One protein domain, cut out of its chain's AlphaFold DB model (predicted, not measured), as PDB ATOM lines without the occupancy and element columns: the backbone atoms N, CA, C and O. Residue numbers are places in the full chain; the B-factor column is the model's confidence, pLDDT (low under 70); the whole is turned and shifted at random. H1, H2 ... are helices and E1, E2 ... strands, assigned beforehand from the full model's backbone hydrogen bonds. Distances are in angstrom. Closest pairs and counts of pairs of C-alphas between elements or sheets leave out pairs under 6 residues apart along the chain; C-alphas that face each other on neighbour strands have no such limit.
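AT A GLANCE: This is residues 34 to 139 of the 922 residues of the protein "STR6 protein" of Symbiodinium sp. CCMP2592 (UniProt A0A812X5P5). A strongly twisted sheet of six strands curls round helix H2; the short H3 packs on E1 near H2's first residue, and H1 meets H2's last residue. Printed are 106 residues with three named helices and six named strands, in the order H1 E1 E2 E3 H2 E4 E5 H3 E6. The antiparallel sheet runs E3 E2 E1 E6 E4 E5; the class is mixed. The whole is compact, radius of gyration of the C-alphas 13.0 A, spanning 35 by 31 by 26 A.

HOW THE PARTS SIT: Look first at inner strands E1, residues 51 to 59, and E6, residues 130 to 138: N 54 and O 132 are within hydrogen-bond range at 2.7 A. E1, E2, residues 62 to 69, and E3, residues 74 to 77, form a meander, successive antiparallel neighbours; see N 55 and O 66, 2.8 A, and N 67 and O 76, 2.8 A. E4, residues 103 to 110, neighbours E6, with N 104 and O 137 at 2.8 A; its hairpin with E5, residues 113 to 117, has N 113 and O 110 at 2.9 A. H1, residues 34 to 47, and H2, residues 88 to 99, on one face of the sheet, give two layers. They only just touch, with 3 pairs of C-alphas within 8 A, closest Val 44 and Leu 99, 6.3 A. E5, H3, residues 124 to 127, and E6 form a split strand-helix-strand unit, E4 between its strands, with a right-handed crossover. O i to N i+4 pairs within range are complete in H2 and 9 of 10 in H1; H3 is too short for one.

IN THESE COORDINATES: Find C-alpha 34 at (156.177, 135.975, 141.971), where H1 begins its 20.5 A. E1 spans 25.8 A; E6 runs 25.2 A to C-alpha 138 at (146.643, 153.446, 130.013).

THE WHOLE: The farthest C-alphas, Ala 34 and Ser 115, are 40.1 A apart. The printed part has no cut and no long link. Model pLDDT is under 70 at residues 34 to 49, 98 to 106 and 137 to 139.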
ATOM      1  N   ALA A  34     155.969 134.607 141.499       42.25
ATOM      2  CA  ALA A  34     156.177 135.975 141.971       42.25
ATOM      3  C   ALA A  34     157.147 136.736 141.053       42.25
ATOM      4  O   ALA A  34     156.876 137.883 140.697       42.25
ATOM      5  N   GLU A  35     158.217 136.076 140.593       46.41
ATOM      6  CA  GLU A  35     159.150 136.651 139.614       46.41
ATOM      7  C   GLU A  35     158.476 136.919 138.259       46.41
ATOM      8  O   GLU A  35     158.697 137.977 137.670       46.41
ATOM      9  N   ALA A  36     157.598 136.027 137.782       50.22
ATOM     10  CA  ALA A  36     156.856 136.231 136.534       50.22
ATOM     11  C   ALA A  36     155.903 137.445 136.590       50.22
ATOM     12  O   ALA A  36     155.786 138.200 135.621       50.22
ATOM     13  N   MET A  37     155.253 137.669 137.736       45.75
ATOM     14  CA  MET A  37     154.329 138.789 137.944       45.75
ATOM     15  C   MET A  37     155.070 140.133 138.088       45.75
ATOM     16  O   MET A  37     154.624 141.160 137.563       45.75
ATOM     17  N   GLU A  38     156.244 140.126 138.725       48.28
ATOM     18  CA  GLU A  38     157.132 141.292 138.792       48.28
ATOM     19  C   GLU A  38     157.683 141.661 137.401       48.28
ATOM     20  O   GLU A  38     157.698 142.839 137.036       48.28
ATOM     21  N   LEU A  39     158.058 140.670 136.581       52.78
ATOM     22  CA  LEU A  39     158.541 140.891 135.212       52.78
ATOM     23  C   LEU A  39     157.454 141.465 134.284       52.78
ATOM     24  O   LEU A  39     157.744 142.369 133.496       52.78
ATOM     25  N   SER A  40     156.210 140.983 134.404       54.78
ATOM     26  CA  SER A  40     155.056 141.497 133.646       54.78
ATOM     27  C   SER A  40     154.819 142.982 133.946       54.78
ATOM     28  O   SER A  40     154.758 143.805 133.033       54.78
ATOM     29  N   THR A  41     154.853 143.364 135.226       48.81
ATOM     30  CA  THR A  41     154.684 144.763 135.665       48.81
ATOM     31  C   THR A  41     155.775 145.690 135.098       48.81
ATOM     32  O   THR A  41     155.484 146.814 134.679       48.81
ATOM     33  N   ARG A  42     157.029 145.213 135.011       57.00
ATOM     34  CA  ARG A  42     158.156 145.965 134.418       57.00
ATOM     35  C   ARG A  42     158.015 146.172 132.908       57.00
ATOM     36  O   ARG A  42     158.393 147.226 132.399       57.00
ATOM     37  N   MET A  43     157.497 145.179 132.181       61.59
ATOM     38  CA  MET A  43     157.235 145.299 130.742       61.59
ATOM     39  C   MET A  43     156.092 146.274 130.474       61.59
ATOM     40  O   MET A  43     156.231 147.176 129.656       61.59
ATOM     41  N   VAL A  44     154.997 146.143 131.214       57.16
ATOM     42  CA  VAL A  44     153.783 146.948 131.068       57.16
ATOM     43  C   VAL A  44     154.062 148.449 131.120       57.16
ATOM     44  O   VAL A  44     153.695 149.176 130.198       57.16
ATOM     45  N   ALA A  45     154.793 148.910 132.136       54.09
ATOM     46  CA  ALA A  45     155.089 150.329 132.305       54.09
ATOM     47  C   ALA A  45     156.031 150.891 131.221       54.09
ATOM     48  O   ALA A  45     156.167 152.099 131.098       54.09
ATOM     49  N   ARG A  46     156.679 150.050 130.406       61.44
ATOM     50  CA  ARG A  46     157.499 150.493 129.266       61.44
ATOM     51  C   ARG A  46     156.752 150.478 127.937       61.44
ATOM     52  O   ARG A  46     157.209 151.123 127.005       61.44
ATOM     53  N   LEU A  47     155.640 149.749 127.842       62.75
ATOM     54  CA  LEU A  47     154.938 149.493 126.581       62.75
ATOM     55  C   LEU A  47     153.777 150.464 126.317       62.75
ATOM     56  O   LEU A  47     153.344 150.595 125.174       62.75
ATOM     57  N   VAL A  48     153.290 151.175 127.339       59.72
ATOM     58  CA  VAL A  48     152.239 152.193 127.178       59.72
ATOM     59  C   VAL A  48     152.717 153.322 126.259       59.72
ATOM     60  O   VAL A  48     153.755 153.938 126.499       59.72
ATOM     61  N   GLY A  49     151.945 153.604 125.209       59.81
ATOM     62  CA  GLY A  49     152.251 154.601 124.181       59.81
ATOM     63  C   GLY A  49     153.287 154.153 123.144       59.81
ATOM     64  O   GLY A  49     153.544 154.892 122.196       59.81
ATOM     65  N   MET A  50     153.867 152.955 123.277       71.75
ATOM     66  CA  MET A  50     154.768 152.393 122.271       71.75
ATOM     67  C   MET A  50     153.997 151.488 121.300       71.75
ATOM     68  O   MET A  50     153.183 150.676 121.743       71.75
ATOM     69  N   PRO A  51     154.257 151.580 119.984       72.94
ATOM     70  CA  PRO A  51     153.679 150.655 119.024       72.94
ATOM     71  C   PRO A  51     154.338 149.273 119.166       72.94
ATOM     72  O   PRO A  51     155.562 149.135 119.089       72.94
ATOM     73  N   ILE A  52     153.516 148.249 119.381       81.69
ATOM     74  CA  ILE A  52     153.922 146.846 119.528       81.69
ATOM     75  C   ILE A  52     153.382 146.052 118.346       81.69
ATOM     76  O   ILE A  52     152.219 146.196 117.985       81.69
ATOM     77  N   GLN A  53     154.198 145.181 117.763       84.56
ATOM     78  CA  GLN A  53     153.755 144.285 116.703       84.56
ATOM     79  C   GLN A  53     153.104 143.040 117.326       84.56
ATOM     80  O   GLN A  53     153.710 142.366 118.151       84.56
ATOM     81  N   ALA A  54     151.872 142.721 116.949       87.19
ATOM     82  CA  ALA A  54     151.155 141.511 117.321       87.19
ATOM     83  C   ALA A  54     150.975 140.636 116.077       87.19
ATOM     84  O   ALA A  54     150.233 140.981 115.155       87.19
ATOM     85  N   LEU A  55     151.676 139.508 116.041       88.06
ATOM     86  CA  LEU A  55     151.580 138.520 114.976       88.06
ATOM     87  C   LEU A  55     150.439 137.555 115.295       88.06
ATOM     88  O   LEU A  55     150.504 136.819 116.281       88.06
ATOM     89  N   VAL A  56     149.402 137.555 114.458       87.62
ATOM     90  CA  VAL A  56     148.243 136.671 114.623       87.62
ATOM     91  C   VAL A  56     148.433 135.427 113.763       87.62
ATOM     92  O   VAL A  56     148.634 135.515 112.554       87.62
ATOM     93  N   THR A  57     148.351 134.252 114.378       88.38
ATOM     94  CA  THR A  57     148.373 132.950 113.698       88.38
ATOM     95  C   THR A  57     147.121 132.180 114.081       88.38
ATOM     96  O   THR A  57     146.862 131.977 115.260       88.38
ATOM     97  N   SER A  58     146.318 131.785 113.102       88.00
ATOM     98  CA  SER A  58     145.048 131.091 113.324       88.00
ATOM     99  C   SER A  58     145.075 129.710 112.680       88.00
ATOM    100  O   SER A  58     145.498 129.565 111.529       88.00
ATOM    101  N   ASP A  59     144.580 128.715 113.405       88.56
ATOM    102  CA  ASP A  59     144.374 127.344 112.938       88.56
ATOM    103  C   ASP A  59     142.989 126.820 113.365       88.56
ATOM    104  O   ASP A  59     142.136 127.584 113.810       88.56
ATOM    105  N   GLU A  60     142.732 125.521 113.195       85.19
ATOM    106  CA  GLU A  60     141.447 124.900 113.554       85.19
ATOM    107  C   GLU A  60     141.141 124.946 115.063       85.19
ATOM    108  O   GLU A  60     139.994 124.746 115.460       85.19
ATOM    109  N   THR A  61     142.141 125.220 115.906       84.50
ATOM    110  CA  THR A  61     142.026 125.241 117.372       84.50
ATOM    111  C   THR A  61     141.841 126.645 117.948       84.50
ATOM    112  O   THR A  61     141.404 126.769 119.092       84.50
ATOM    113  N   GLY A  62     142.114 127.701 117.174       88.81
ATOM    114  CA  GLY A  62     141.924 129.090 117.596       88.81
ATOM    115  C   GLY A  62     142.909 130.068 116.955       88.81
ATOM    116  O   GLY A  62     143.591 129.751 115.982       88.81
ATOM    117  N   SER A  63     142.979 131.286 117.499       86.69
ATOM    118  CA  SER A  63     143.944 132.323 117.111       86.69
ATOM    119  C   SER A  63     144.983 132.540 118.208       86.69
ATOM    120  O   SER A  63     144.669 132.982 119.311       86.69
ATOM    121  N   ARG A  64     146.247 132.265 117.902       88.69
ATOM    122  CA  ARG A  64     147.408 132.572 118.735       88.69
ATOM    123  C   ARG A  64     147.970 133.943 118.364       88.69
ATOM    124  O   ARG A  64     148.172 134.231 117.185       88.69
ATOM    125  N   VAL A  65     148.266 134.763 119.371       86.12
ATOM    126  CA  VAL A  65     148.828 136.110 119.184       86.12
ATOM    127  C   VAL A  65     150.183 136.224 119.883       86.12
ATOM    128  O   VAL A  65     150.277 136.114 121.109       86.12
ATOM    129  N   ASP A  66     151.236 136.436 119.092       86.94
ATOM    130  CA  ASP A  66     152.610 136.653 119.554       86.94
ATOM    131  C   ASP A  66     152.961 138.147 119.478       86.94
ATOM    132  O   ASP A  66     152.962 138.740 118.402       86.94
ATOM    133  N   PHE A  67     153.311 138.757 120.609       85.19
ATOM    134  CA  PHE A  67     153.688 140.168 120.696       85.19
ATOM    135  C   PHE A  67     155.205 140.320 120.579       85.19
ATOM    136  O   PHE A  67     155.972 139.619 121.247       85.19
ATOM    137  N   GLN A  68     155.652 141.247 119.742       84.75
ATOM    138  CA  GLN A  68     157.051 141.537 119.449       84.75
ATOM    139  C   GLN A  68     157.264 143.054 119.379       84.75
ATOM    140  O   GLN A  68     156.395 143.812 118.952       84.75
ATOM    141  N   LEU A  69     158.433 143.519 119.806       74.62
ATOM    142  CA  LEU A  69     158.890 144.864 119.482       74.62
ATOM    143  C   LEU A  69     159.037 144.980 117.963       74.62
ATOM    144  O   LEU A  69     159.430 144.017 117.311       74.62
ATOM    145  N   ILE A  70     158.828 146.177 117.414       71.25
ATOM    146  CA  ILE A  70     159.074 146.452 115.983       71.25
ATOM    147  C   ILE A  70     160.528 146.126 115.588       71.25
ATOM    148  O   ILE A  70     160.807 145.786 114.444       71.25
ATOM    149  N   SER A  71     161.465 146.159 116.543       72.69
ATOM    150  CA  SER A  71     162.850 145.714 116.351       72.69
ATOM    151  C   SER A  71     163.024 144.187 116.219       72.69
ATOM    152  O   SER A  71     164.153 143.723 116.081       72.69
ATOM    153  N   GLY A  72     161.945 143.396 116.265       71.94
ATOM    154  CA  GLY A  72     161.948 141.933 116.138       71.94
ATOM    155  C   GLY A  72     162.183 141.167 117.446       71.94
ATOM    156  O   GLY A  72     162.254 139.939 117.444       71.94
ATOM    157  N   GLY A  73     162.313 141.862 118.581       77.31
ATOM    158  CA  GLY A  73     162.442 141.228 119.894       77.31
ATOM    159  C   GLY A  73     161.095 140.705 120.396       77.31
ATOM    160  O   GLY A  73     160.168 141.489 120.579       77.31
ATOM    161  N   LYS A  74     160.972 139.400 120.657       74.31
ATOM    162  CA  LYS A  74     159.745 138.817 121.224       74.31
ATOM    163  C   LYS A  74     159.480 139.373 122.632       74.31
ATOM    164  O   LYS A  74     160.366 139.320 123.480       74.31
ATOM    165  N   LEU A  75     158.272 139.889 122.869       78.44
ATOM    166  CA  LEU A  75     157.825 140.412 124.165       78.44
ATOM    167  C   LEU A  75     157.153 139.301 124.975       78.44
ATOM    168  O   LEU A  75     157.706 138.835 125.964       78.44
ATOM    169  N   PHE A  76     155.970 138.860 124.545       80.69
ATOM    170  CA  PHE A  76     155.197 137.799 125.195       80.69
ATOM    171  C   PHE A  76     154.230 137.139 124.199       80.69
ATOM    172  O   PHE A  76     154.058 137.606 123.076       80.69
ATOM    173  N   CYS A  77     153.616 136.024 124.591       80.38
ATOM    174  CA  CYS A  77     152.587 135.316 123.823       80.38
ATOM    175  C   CYS A  77     151.386 135.097 124.739       80.38
ATOM    176  O   CYS A  77     151.591 134.778 125.913       80.38
ATOM    177  N   LEU A  78     150.160 135.227 124.225       81.31
ATOM    178  CA  LEU A  78     148.990 134.760 124.974       81.31
ATOM    179  C   LEU A  78     149.089 133.242 125.136       81.31
ATOM    180  O   LEU A  78     149.407 132.528 124.182       81.31
ATOM    181  N   THR A  79     148.900 132.766 126.363       74.06
ATOM    182  CA  THR A  79     149.085 131.358 126.734       74.06
ATOM    183  C   THR A  79     147.978 130.464 126.198       74.06
ATOM    184  O   THR A  79     148.248 129.313 125.860       74.06
ATOM    185  N   GLU A  80     146.762 130.992 126.082       81.19
ATOM    186  CA  GLU A  80     145.620 130.282 125.514       81.19
ATOM    187  C   GLU A  80     145.310 130.811 124.108       81.19
ATOM    188  O   GLU A  80     145.310 132.032 123.899       81.19
ATOM    189  N   PRO A  81     145.060 129.921 123.128       82.38
ATOM    190  CA  PRO A  81     144.529 130.335 121.842       82.38
ATOM    191  C   PRO A  81     143.189 131.029 122.068       82.38
ATOM    192  O   PRO A  81     142.310 130.513 122.756       82.38
ATOM    193  N   MET A  82     143.019 132.197 121.466       89.19
ATOM    194  CA  MET A  82     141.728 132.864 121.437       89.19
ATOM    195  C   MET A  82     140.750 132.067 120.571       89.19
ATOM    196  O   MET A  82     141.170 131.401 119.622       89.19
ATOM    197  N   ALA A  83     139.449 132.158 120.855       89.00
ATOM    198  CA  ALA A  83     138.427 131.500 120.043       89.00
ATOM    199  C   ALA A  83     138.559 131.878 118.551       89.00
ATOM    200  O   ALA A  83     139.035 132.959 118.198       89.00
ATOM    201  N   LEU A  84     138.164 130.980 117.644       86.44
ATOM    202  CA  LEU A  84     138.323 131.201 116.201       86.44
ATOM    203  C   LEU A  84     137.512 132.409 115.689       86.44
ATOM    204  O   LEU A  84     137.865 133.030 114.686       86.44
ATOM    205  N   ASP A  85     136.422 132.732 116.378       88.44
ATOM    206  CA  ASP A  85     135.554 133.888 116.165       88.44
ATOM    207  C   ASP A  85     135.921 135.100 117.038       88.44
ATOM    208  O   ASP A  85     135.185 136.085 117.038       88.44
ATOM    209  N   ALA A  86     137.068 135.064 117.728       89.88
ATOM    210  CA  ALA A  86     137.528 136.177 118.544       89.88
ATOM    211  C   ALA A  86     137.726 137.451 117.709       89.88
ATOM    212  O   ALA A  86     138.300 137.456 116.611       89.88
ATOM    213  N   MET A  87     137.252 138.547 118.277       92.44
ATOM    214  CA  MET A  87     137.275 139.891 117.730       92.44
ATOM    215  C   MET A  87     138.430 140.697 118.327       92.44
ATOM    216  O   MET A  87     139.027 140.326 119.341       92.44
ATOM    217  N   LEU A  88     138.732 141.851 117.735       85.25
ATOM    218  CA  LEU A  88     139.755 142.761 118.248       85.25
ATOM    219  C   LEU A  88     139.467 143.214 119.694       85.25
ATOM    220  O   LEU A  88     140.394 143.294 120.502       85.25
ATOM    221  N   LYS A  89     138.193 143.415 120.065       85.75
ATOM    222  CA  LYS A  89     137.794 143.674 121.463       85.75
ATOM    223  C   LYS A  89     138.162 142.536 122.425       85.75
ATOM    224  O   LYS A  89     138.495 142.794 123.578       85.75
ATOM    225  N   ASP A  90     138.141 141.290 121.954       88.50
ATOM    226  CA  ASP A  90     138.483 140.132 122.778       88.50
ATOM    227  C   ASP A  90     140.002 140.089 122.975       88.50
ATOM    228  O   ASP A  90     140.476 139.773 124.066       88.50
ATOM    229  N   LEU A  91     140.778 140.493 121.955       85.81
ATOM    230  CA  LEU A  91     142.231 140.649 122.067       85.81
ATOM    231  C   LEU A  91     142.575 141.738 123.077       85.81
ATOM    232  O   LEU A  91     143.470 141.546 123.897       85.81
ATOM    233  N   ARG A  92     141.844 142.857 123.059       83.12
ATOM    234  CA  ARG A  92     141.971 143.900 124.081       83.12
ATOM    235  C   ARG A  92     141.738 143.323 125.475       83.12
ATOM    236  O   ARG A  92     142.619 143.471 126.310       83.12
ATOM    237  N   GLY A  93     140.630 142.616 125.709       79.75
ATOM    238  CA  GLY A  93     140.344 141.991 127.008       79.75
ATOM    239  C   GLY A  93     141.406 140.971 127.446       79.75
ATOM    240  O   GLY A  93     141.813 140.946 128.609       79.75
ATOM    241  N   ALA A  94     141.919 140.166 126.510       80.88
ATOM    242  CA  ALA A  94     142.995 139.210 126.770       80.88
ATOM    243  C   ALA A  94     144.318 139.905 127.132       80.88
ATOM    244  O   ALA A  94     145.020 139.462 128.041       80.88
ATOM    245  N   VAL A  95     144.644 141.017 126.468       77.88
ATOM    246  CA  VAL A  95     145.825 141.830 126.783       77.88
ATOM    247  C   VAL A  95     145.653 142.563 128.113       77.88
ATOM    248  O   VAL A  95     146.568 142.533 128.927       77.88
ATOM    249  N   GLU A  96     144.492 143.162 128.384       73.00
ATOM    250  CA  GLU A  96     144.165 143.778 129.682       73.00
ATOM    251  C   GLU A  96     144.349 142.773 130.828       73.00
ATOM    252  O   GLU A  96     144.981 143.081 131.840       73.00
ATOM    253  N   THR A  97     143.890 141.535 130.624       71.56
ATOM    254  CA  THR A  97     144.036 140.430 131.581       71.56
ATOM    255  C   THR A  97     145.496 140.008 131.747       71.56
ATOM    256  O   THR A  97     145.972 139.882 132.874       71.56
ATOM    257  N   ALA A  98     146.230 139.826 130.645       68.69
ATOM    258  CA  ALA A  98     147.633 139.411 130.669       68.69
ATOM    259  C   ALA A  98     148.559 140.472 131.292       68.69
ATOM    260  O   ALA A  98     149.548 140.133 131.945       68.69
ATOM    261  N   LEU A  99     148.235 141.752 131.098       66.88
ATOM    262  CA  LEU A  99     149.015 142.892 131.582       66.88
ATOM    263  C   LEU A  99     148.533 143.423 132.940       66.88
ATOM    264  O   LEU A  99     149.219 144.242 133.547       66.88
ATOM    265  N   GLY A 100     147.366 142.990 133.422       58.25
ATOM    266  CA  GLY A 100     146.764 143.502 134.653       58.25
ATOM    267  C   GLY A 100     146.421 144.995 134.593       58.25
ATOM    268  O   GLY A 100     146.430 145.662 135.628       58.25
ATOM    269  N   LEU A 101     146.146 145.531 133.400       62.50
ATOM    270  CA  LEU A 101     145.815 146.940 133.186       62.50
ATOM    271  C   LEU A 101     144.433 147.104 132.572       62.50
ATOM    272  O   LEU A 101     144.031 146.323 131.717       62.50
ATOM    273  N   ARG A 102     143.769 148.205 132.926       60.50
ATOM    274  CA  ARG A 102     142.639 148.728 132.162       60.50
ATOM    275  C   ARG A 102     143.195 149.617 131.052       60.50
ATOM    276  O   ARG A 102     143.874 150.608 131.328       60.50
ATOM    277  N   LEU A 103     142.985 149.220 129.803       63.09
ATOM    278  CA  LEU A 103     143.453 149.976 128.651       63.09
ATOM    279  C   LEU A 103     142.330 150.912 128.222       63.09
ATOM    280  O   LEU A 103     141.210 150.475 127.980       63.09
ATOM    281  N   LYS A 104     142.609 152.210 128.105       58.50
ATOM    282  CA  LYS A 104     141.611 153.203 127.679       58.50
ATOM    283  C   LYS A 104     141.293 153.053 126.196       58.50
ATOM    284  O   LYS A 104     140.143 153.169 125.772       58.50
ATOM    285  N   ARG A 105     142.335 152.788 125.407       65.75
ATOM    286  CA  ARG A 105     142.273 152.673 123.952       65.75
ATOM    287  C   ARG A 105     143.357 151.719 123.463       65.75
ATOM    288  O   ARG A 105     144.507 151.824 123.886       65.75
ATOM    289  N   VAL A 106     142.978 150.831 122.551       67.31
ATOM    290  CA  VAL A 106     143.905 150.059 121.723       67.31
ATOM    291  C   VAL A 106     143.692 150.541 120.302       67.31
ATOM    292  O   VAL A 106     142.592 150.419 119.772       67.31
ATOM    293  N   THR A 107     144.703 151.151 119.695       73.75
ATOM    294  CA  THR A 107     144.662 151.421 118.257       73.75
ATOM    295  C   THR A 107     145.370 150.282 117.554       73.75
ATOM    296  O   THR A 107     146.549 150.040 117.803       73.75
ATOM    297  N   ALA A 108     144.634 149.569 116.706       76.62
ATOM    298  CA  ALA A 108     145.190 148.542 115.846       76.62
ATOM    299  C   ALA A 108     145.184 149.038 114.403       76.62
ATOM    300  O   ALA A 108     144.182 149.576 113.932       76.62
ATOM    301  N   PHE A 109     146.290 148.839 113.700       81.25
ATOM    302  CA  PHE A 109     146.373 149.056 112.261       81.25
ATOM    303  C   PHE A 109     147.178 147.938 111.609       81.25
ATOM    304  O   PHE A 109     147.998 147.271 112.250       81.25
ATOM    305  N   SER A 110     146.917 147.701 110.325       77.94
ATOM    306  CA  SER A 110     147.703 146.745 109.552       77.94
ATOM    307  C   SER A 110     149.068 147.347 109.239       77.94
ATOM    308  O   SER A 110     149.155 148.506 108.845       77.94
ATOM    309  N   GLU A 111     150.134 146.552 109.335       77.31
ATOM    310  CA  GLU A 111     151.486 146.994 108.956       77.31
ATOM    311  C   GLU A 111     151.561 147.549 107.519       77.31
ATOM    312  O   GLU A 111     152.355 148.439 107.229       77.31
ATOM    313  N   HIS A 112     150.696 147.068 106.619       76.81
ATOM    314  CA  HIS A 112     150.643 147.518 105.226       76.81
ATOM    315  C   HIS A 112     149.762 148.755 104.995       76.81
ATOM    316  O   HIS A 112     149.819 149.329 103.909       76.81
ATOM    317  N   ASP A 113     148.961 149.164 105.983       77.25
ATOM    318  CA  ASP A 113     148.108 150.354 105.916       77.25
ATOM    319  C   ASP A 113     147.931 150.987 107.312       77.25
ATOM    320  O   ASP A 113     146.901 150.801 107.970       77.25
ATOM    321  N   PRO A 114     148.940 151.740 107.789       73.12
ATOM    322  CA  PRO A 114     148.902 152.380 109.100       73.12
ATOM    323  C   PRO A 114     147.882 153.520 109.213       73.12
ATOM    324  O   PRO A 114     147.664 154.033 110.307       73.12
ATOM    325  N   SER A 115     147.252 153.925 108.104       75.62
ATOM    326  CA  SER A 115     146.227 154.973 108.098       75.62
ATOM    327  C   SER A 115     144.830 154.456 108.447       75.62
ATOM    328  O   SER A 115     143.964 155.237 108.841       75.62
ATOM    329  N   ASN A 116     144.618 153.142 108.344       79.88
ATOM    330  CA  ASN A 116     143.323 152.516 108.554       79.88
ATOM    331  C   ASN A 116     143.227 151.908 109.961       79.88
ATOM    332  O   ASN A 116     143.739 150.817 110.226       79.88
ATOM    333  N   LEU A 117     142.572 152.635 110.869       83.38
ATOM    334  CA  LEU A 117     142.271 152.152 112.216       83.38
ATOM    335  C   LEU A 117     141.253 151.010 112.145       83.38
ATOM    336  O   LEU A 117     140.183 151.151 111.560       83.38
ATOM    337  N   LEU A 118     141.585 149.884 112.769       82.56
ATOM    338  CA  LEU A 118     140.699 148.730 112.847       82.56
ATOM    339  C   LEU A 118     139.646 148.930 113.941       82.56
ATOM    340  O   LEU A 118     139.964 149.359 115.049       82.56
ATOM    341  N   ASP A 119     138.401 148.590 113.615       84.56
ATOM    342  CA  ASP A 119     137.264 148.623 114.537       84.56
ATOM    343  C   ASP A 119     137.279 147.415 115.497       84.56
ATOM    344  O   ASP A 119     137.706 146.319 115.121       84.56
ATOM    345  N   ASP A 120     136.764 147.597 116.716       84.12
ATOM    346  CA  ASP A 120     136.659 146.568 117.767       84.12
ATOM    347  C   ASP A 120     135.882 145.307 117.320       84.12
ATOM    348  O   ASP A 120     136.070 144.222 117.882       84.12
ATOM    349  N   SER A 121     135.045 145.427 116.285       86.56
ATOM    350  CA  SER A 121     134.302 144.342 115.630       86.56
ATOM    351  C   SER A 121     135.085 143.586 114.542       86.56
ATOM    352  O   SER A 121     134.527 142.743 113.839       86.56
ATOM    353  N   CYS A 122     136.380 143.846 114.363       88.81
ATOM    354  CA  CYS A 122     137.192 143.109 113.397       88.81
ATOM    355  C   CYS A 122     137.535 141.692 113.894       88.81
ATOM    356  O   CYS A 122     138.185 141.530 114.923       88.81
ATOM    357  N   GLU A 123     137.179 140.667 113.114       89.94
ATOM    358  CA  GLU A 123     137.538 139.261 113.380       89.94
ATOM    359  C   GLU A 123     139.058 139.027 113.265       89.94
ATOM    360  O   GLU A 123     139.643 139.265 112.201       89.94
ATOM    361  N   LEU A 124     139.698 138.480 114.307       86.94
ATOM    362  CA  LEU A 124     141.153 138.255 114.352       86.94
ATOM    363  C   LEU A 124     141.647 137.298 113.262       86.94
ATOM    364  O   LEU A 124     142.706 137.527 112.679       86.94
ATOM    365  N   LYS A 125     140.857 136.280 112.900       88.31
ATOM    366  CA  LYS A 125     141.217 135.314 111.844       88.31
ATOM    367  C   LYS A 125     141.450 135.954 110.467       88.31
ATOM    368  O   LYS A 125     142.181 135.396 109.652       88.31
ATOM    369  N   LYS A 126     140.881 137.141 110.194       89.25
ATOM    370  CA  LYS A 126     141.133 137.908 108.948       89.25
ATOM    371  C   LYS A 126     142.577 138.425 108.859       89.25
ATOM    372  O   LYS A 126     143.031 138.848 107.787       89.25
ATOM    373  N   TYR A 127     143.294 138.363 109.978       87.00
ATOM    374  CA  TYR A 127     144.685 138.757 110.138       87.00
ATOM    375  C   TYR A 127     145.618 137.562 110.352       87.00
ATOM    376  O   TYR A 127     146.766 137.763 110.724       87.00
ATOM    377  N   ASN A 128     145.173 136.330 110.066       88.12
ATOM    378  CA  ASN A 128     146.044 135.156 110.102       88.12
ATOM    379  C   ASN A 128     147.280 135.348 109.199       88.12
ATOM    380  O   ASN A 128     147.151 135.633 108.006       88.12
ATOM    381  N   GLY A 129     148.471 135.210 109.781       84.31
ATOM    382  CA  GLY A 129     149.756 135.433 109.123       84.31
ATOM    383  C   GLY A 129     150.106 136.908 108.900       84.31
ATOM    384  O   GLY A 129     151.072 137.189 108.195       84.31
ATOM    385  N   LYS A 130     149.337 137.849 109.466       85.19
ATOM    386  CA  LYS A 130     149.594 139.293 109.386       85.19
ATOM    387  C   LYS A 130     150.032 139.846 110.738       85.19
ATOM    388  O   LYS A 130     149.616 139.375 111.796       85.19
ATOM    389  N   SER A 131     150.830 140.902 110.666       83.19
ATOM    390  CA  SER A 131     151.212 141.713 111.812       83.19
ATOM    391  C   SER A 131     150.238 142.873 111.996       83.19
ATOM    392  O   SER A 131     149.977 143.655 111.074       83.19
ATOM    393  N   LEU A 132     149.703 142.979 113.205       85.69
ATOM    394  CA  LEU A 132     148.988 144.145 113.700       85.69
ATOM    395  C   LEU A 132     149.971 145.021 114.464       85.69
ATOM    396  O   LEU A 132     150.811 144.501 115.188       85.69
ATOM    397  N   VAL A 133     149.867 146.335 114.344       81.69
ATOM    398  CA  VAL A 133     150.565 147.239 115.261       81.69
ATOM    399  C   VAL A 133     149.548 147.753 116.261       81.69
ATOM    400  O   VAL A 133     148.524 148.306 115.869       81.69
ATOM    401  N   LEU A 134     149.820 147.521 117.539       79.81
ATOM    402  CA  LEU A 134     148.971 147.881 118.660       79.81
ATOM    403  C   LEU A 134     149.655 148.976 119.468       79.81
ATOM    404  O   LEU A 134     150.778 148.784 119.939       79.81
ATOM    405  N   THR A 135     148.971 150.099 119.664       74.69
ATOM    406  CA  THR A 135     149.385 151.110 120.644       74.69
ATOM    407  C   THR A 135     148.424 151.077 121.820       74.69
ATOM    408  O   THR A 135     147.207 151.193 121.657       74.69
ATOM    409  N   PHE A 136     148.985 150.915 123.014       70.31
ATOM    410  CA  PHE A 136     148.236 150.806 124.259       70.31
ATOM    411  C   PHE A 136     148.242 152.137 124.997       70.31
ATOM    412  O   PHE A 136     149.310 152.674 125.285       70.31
ATOM    413  N   TYR A 137     147.066 152.650 125.343       66.50
ATOM    414  CA  TYR A 137     146.928 153.820 126.207       66.50
ATOM    415  C   TYR A 137     146.385 153.380 127.567       66.50
ATOM    416  O   TYR A 137     145.337 152.736 127.628       66.50
ATOM    417  N   ASP A 138     147.093 153.713 128.646       67.69
ATOM    418  CA  ASP A 138     146.643 153.446 130.013       67.69
ATOM    419  C   ASP A 138     145.752 154.576 130.558       67.69
ATOM    420  O   ASP A 138     145.699 155.686 130.019       67.69
ATOM    421  N   ASP A 139     145.061 154.293 131.660       65.50
ATOM    422  CA  ASP A 139     144.221 155.266 132.371       65.50
ATOM    423  C   ASP A 139     145.036 156.308 133.167       65.50
ATOM    424  O   ASP A 139     144.468 157.205 133.789       65.50
TER     425      ASP A 139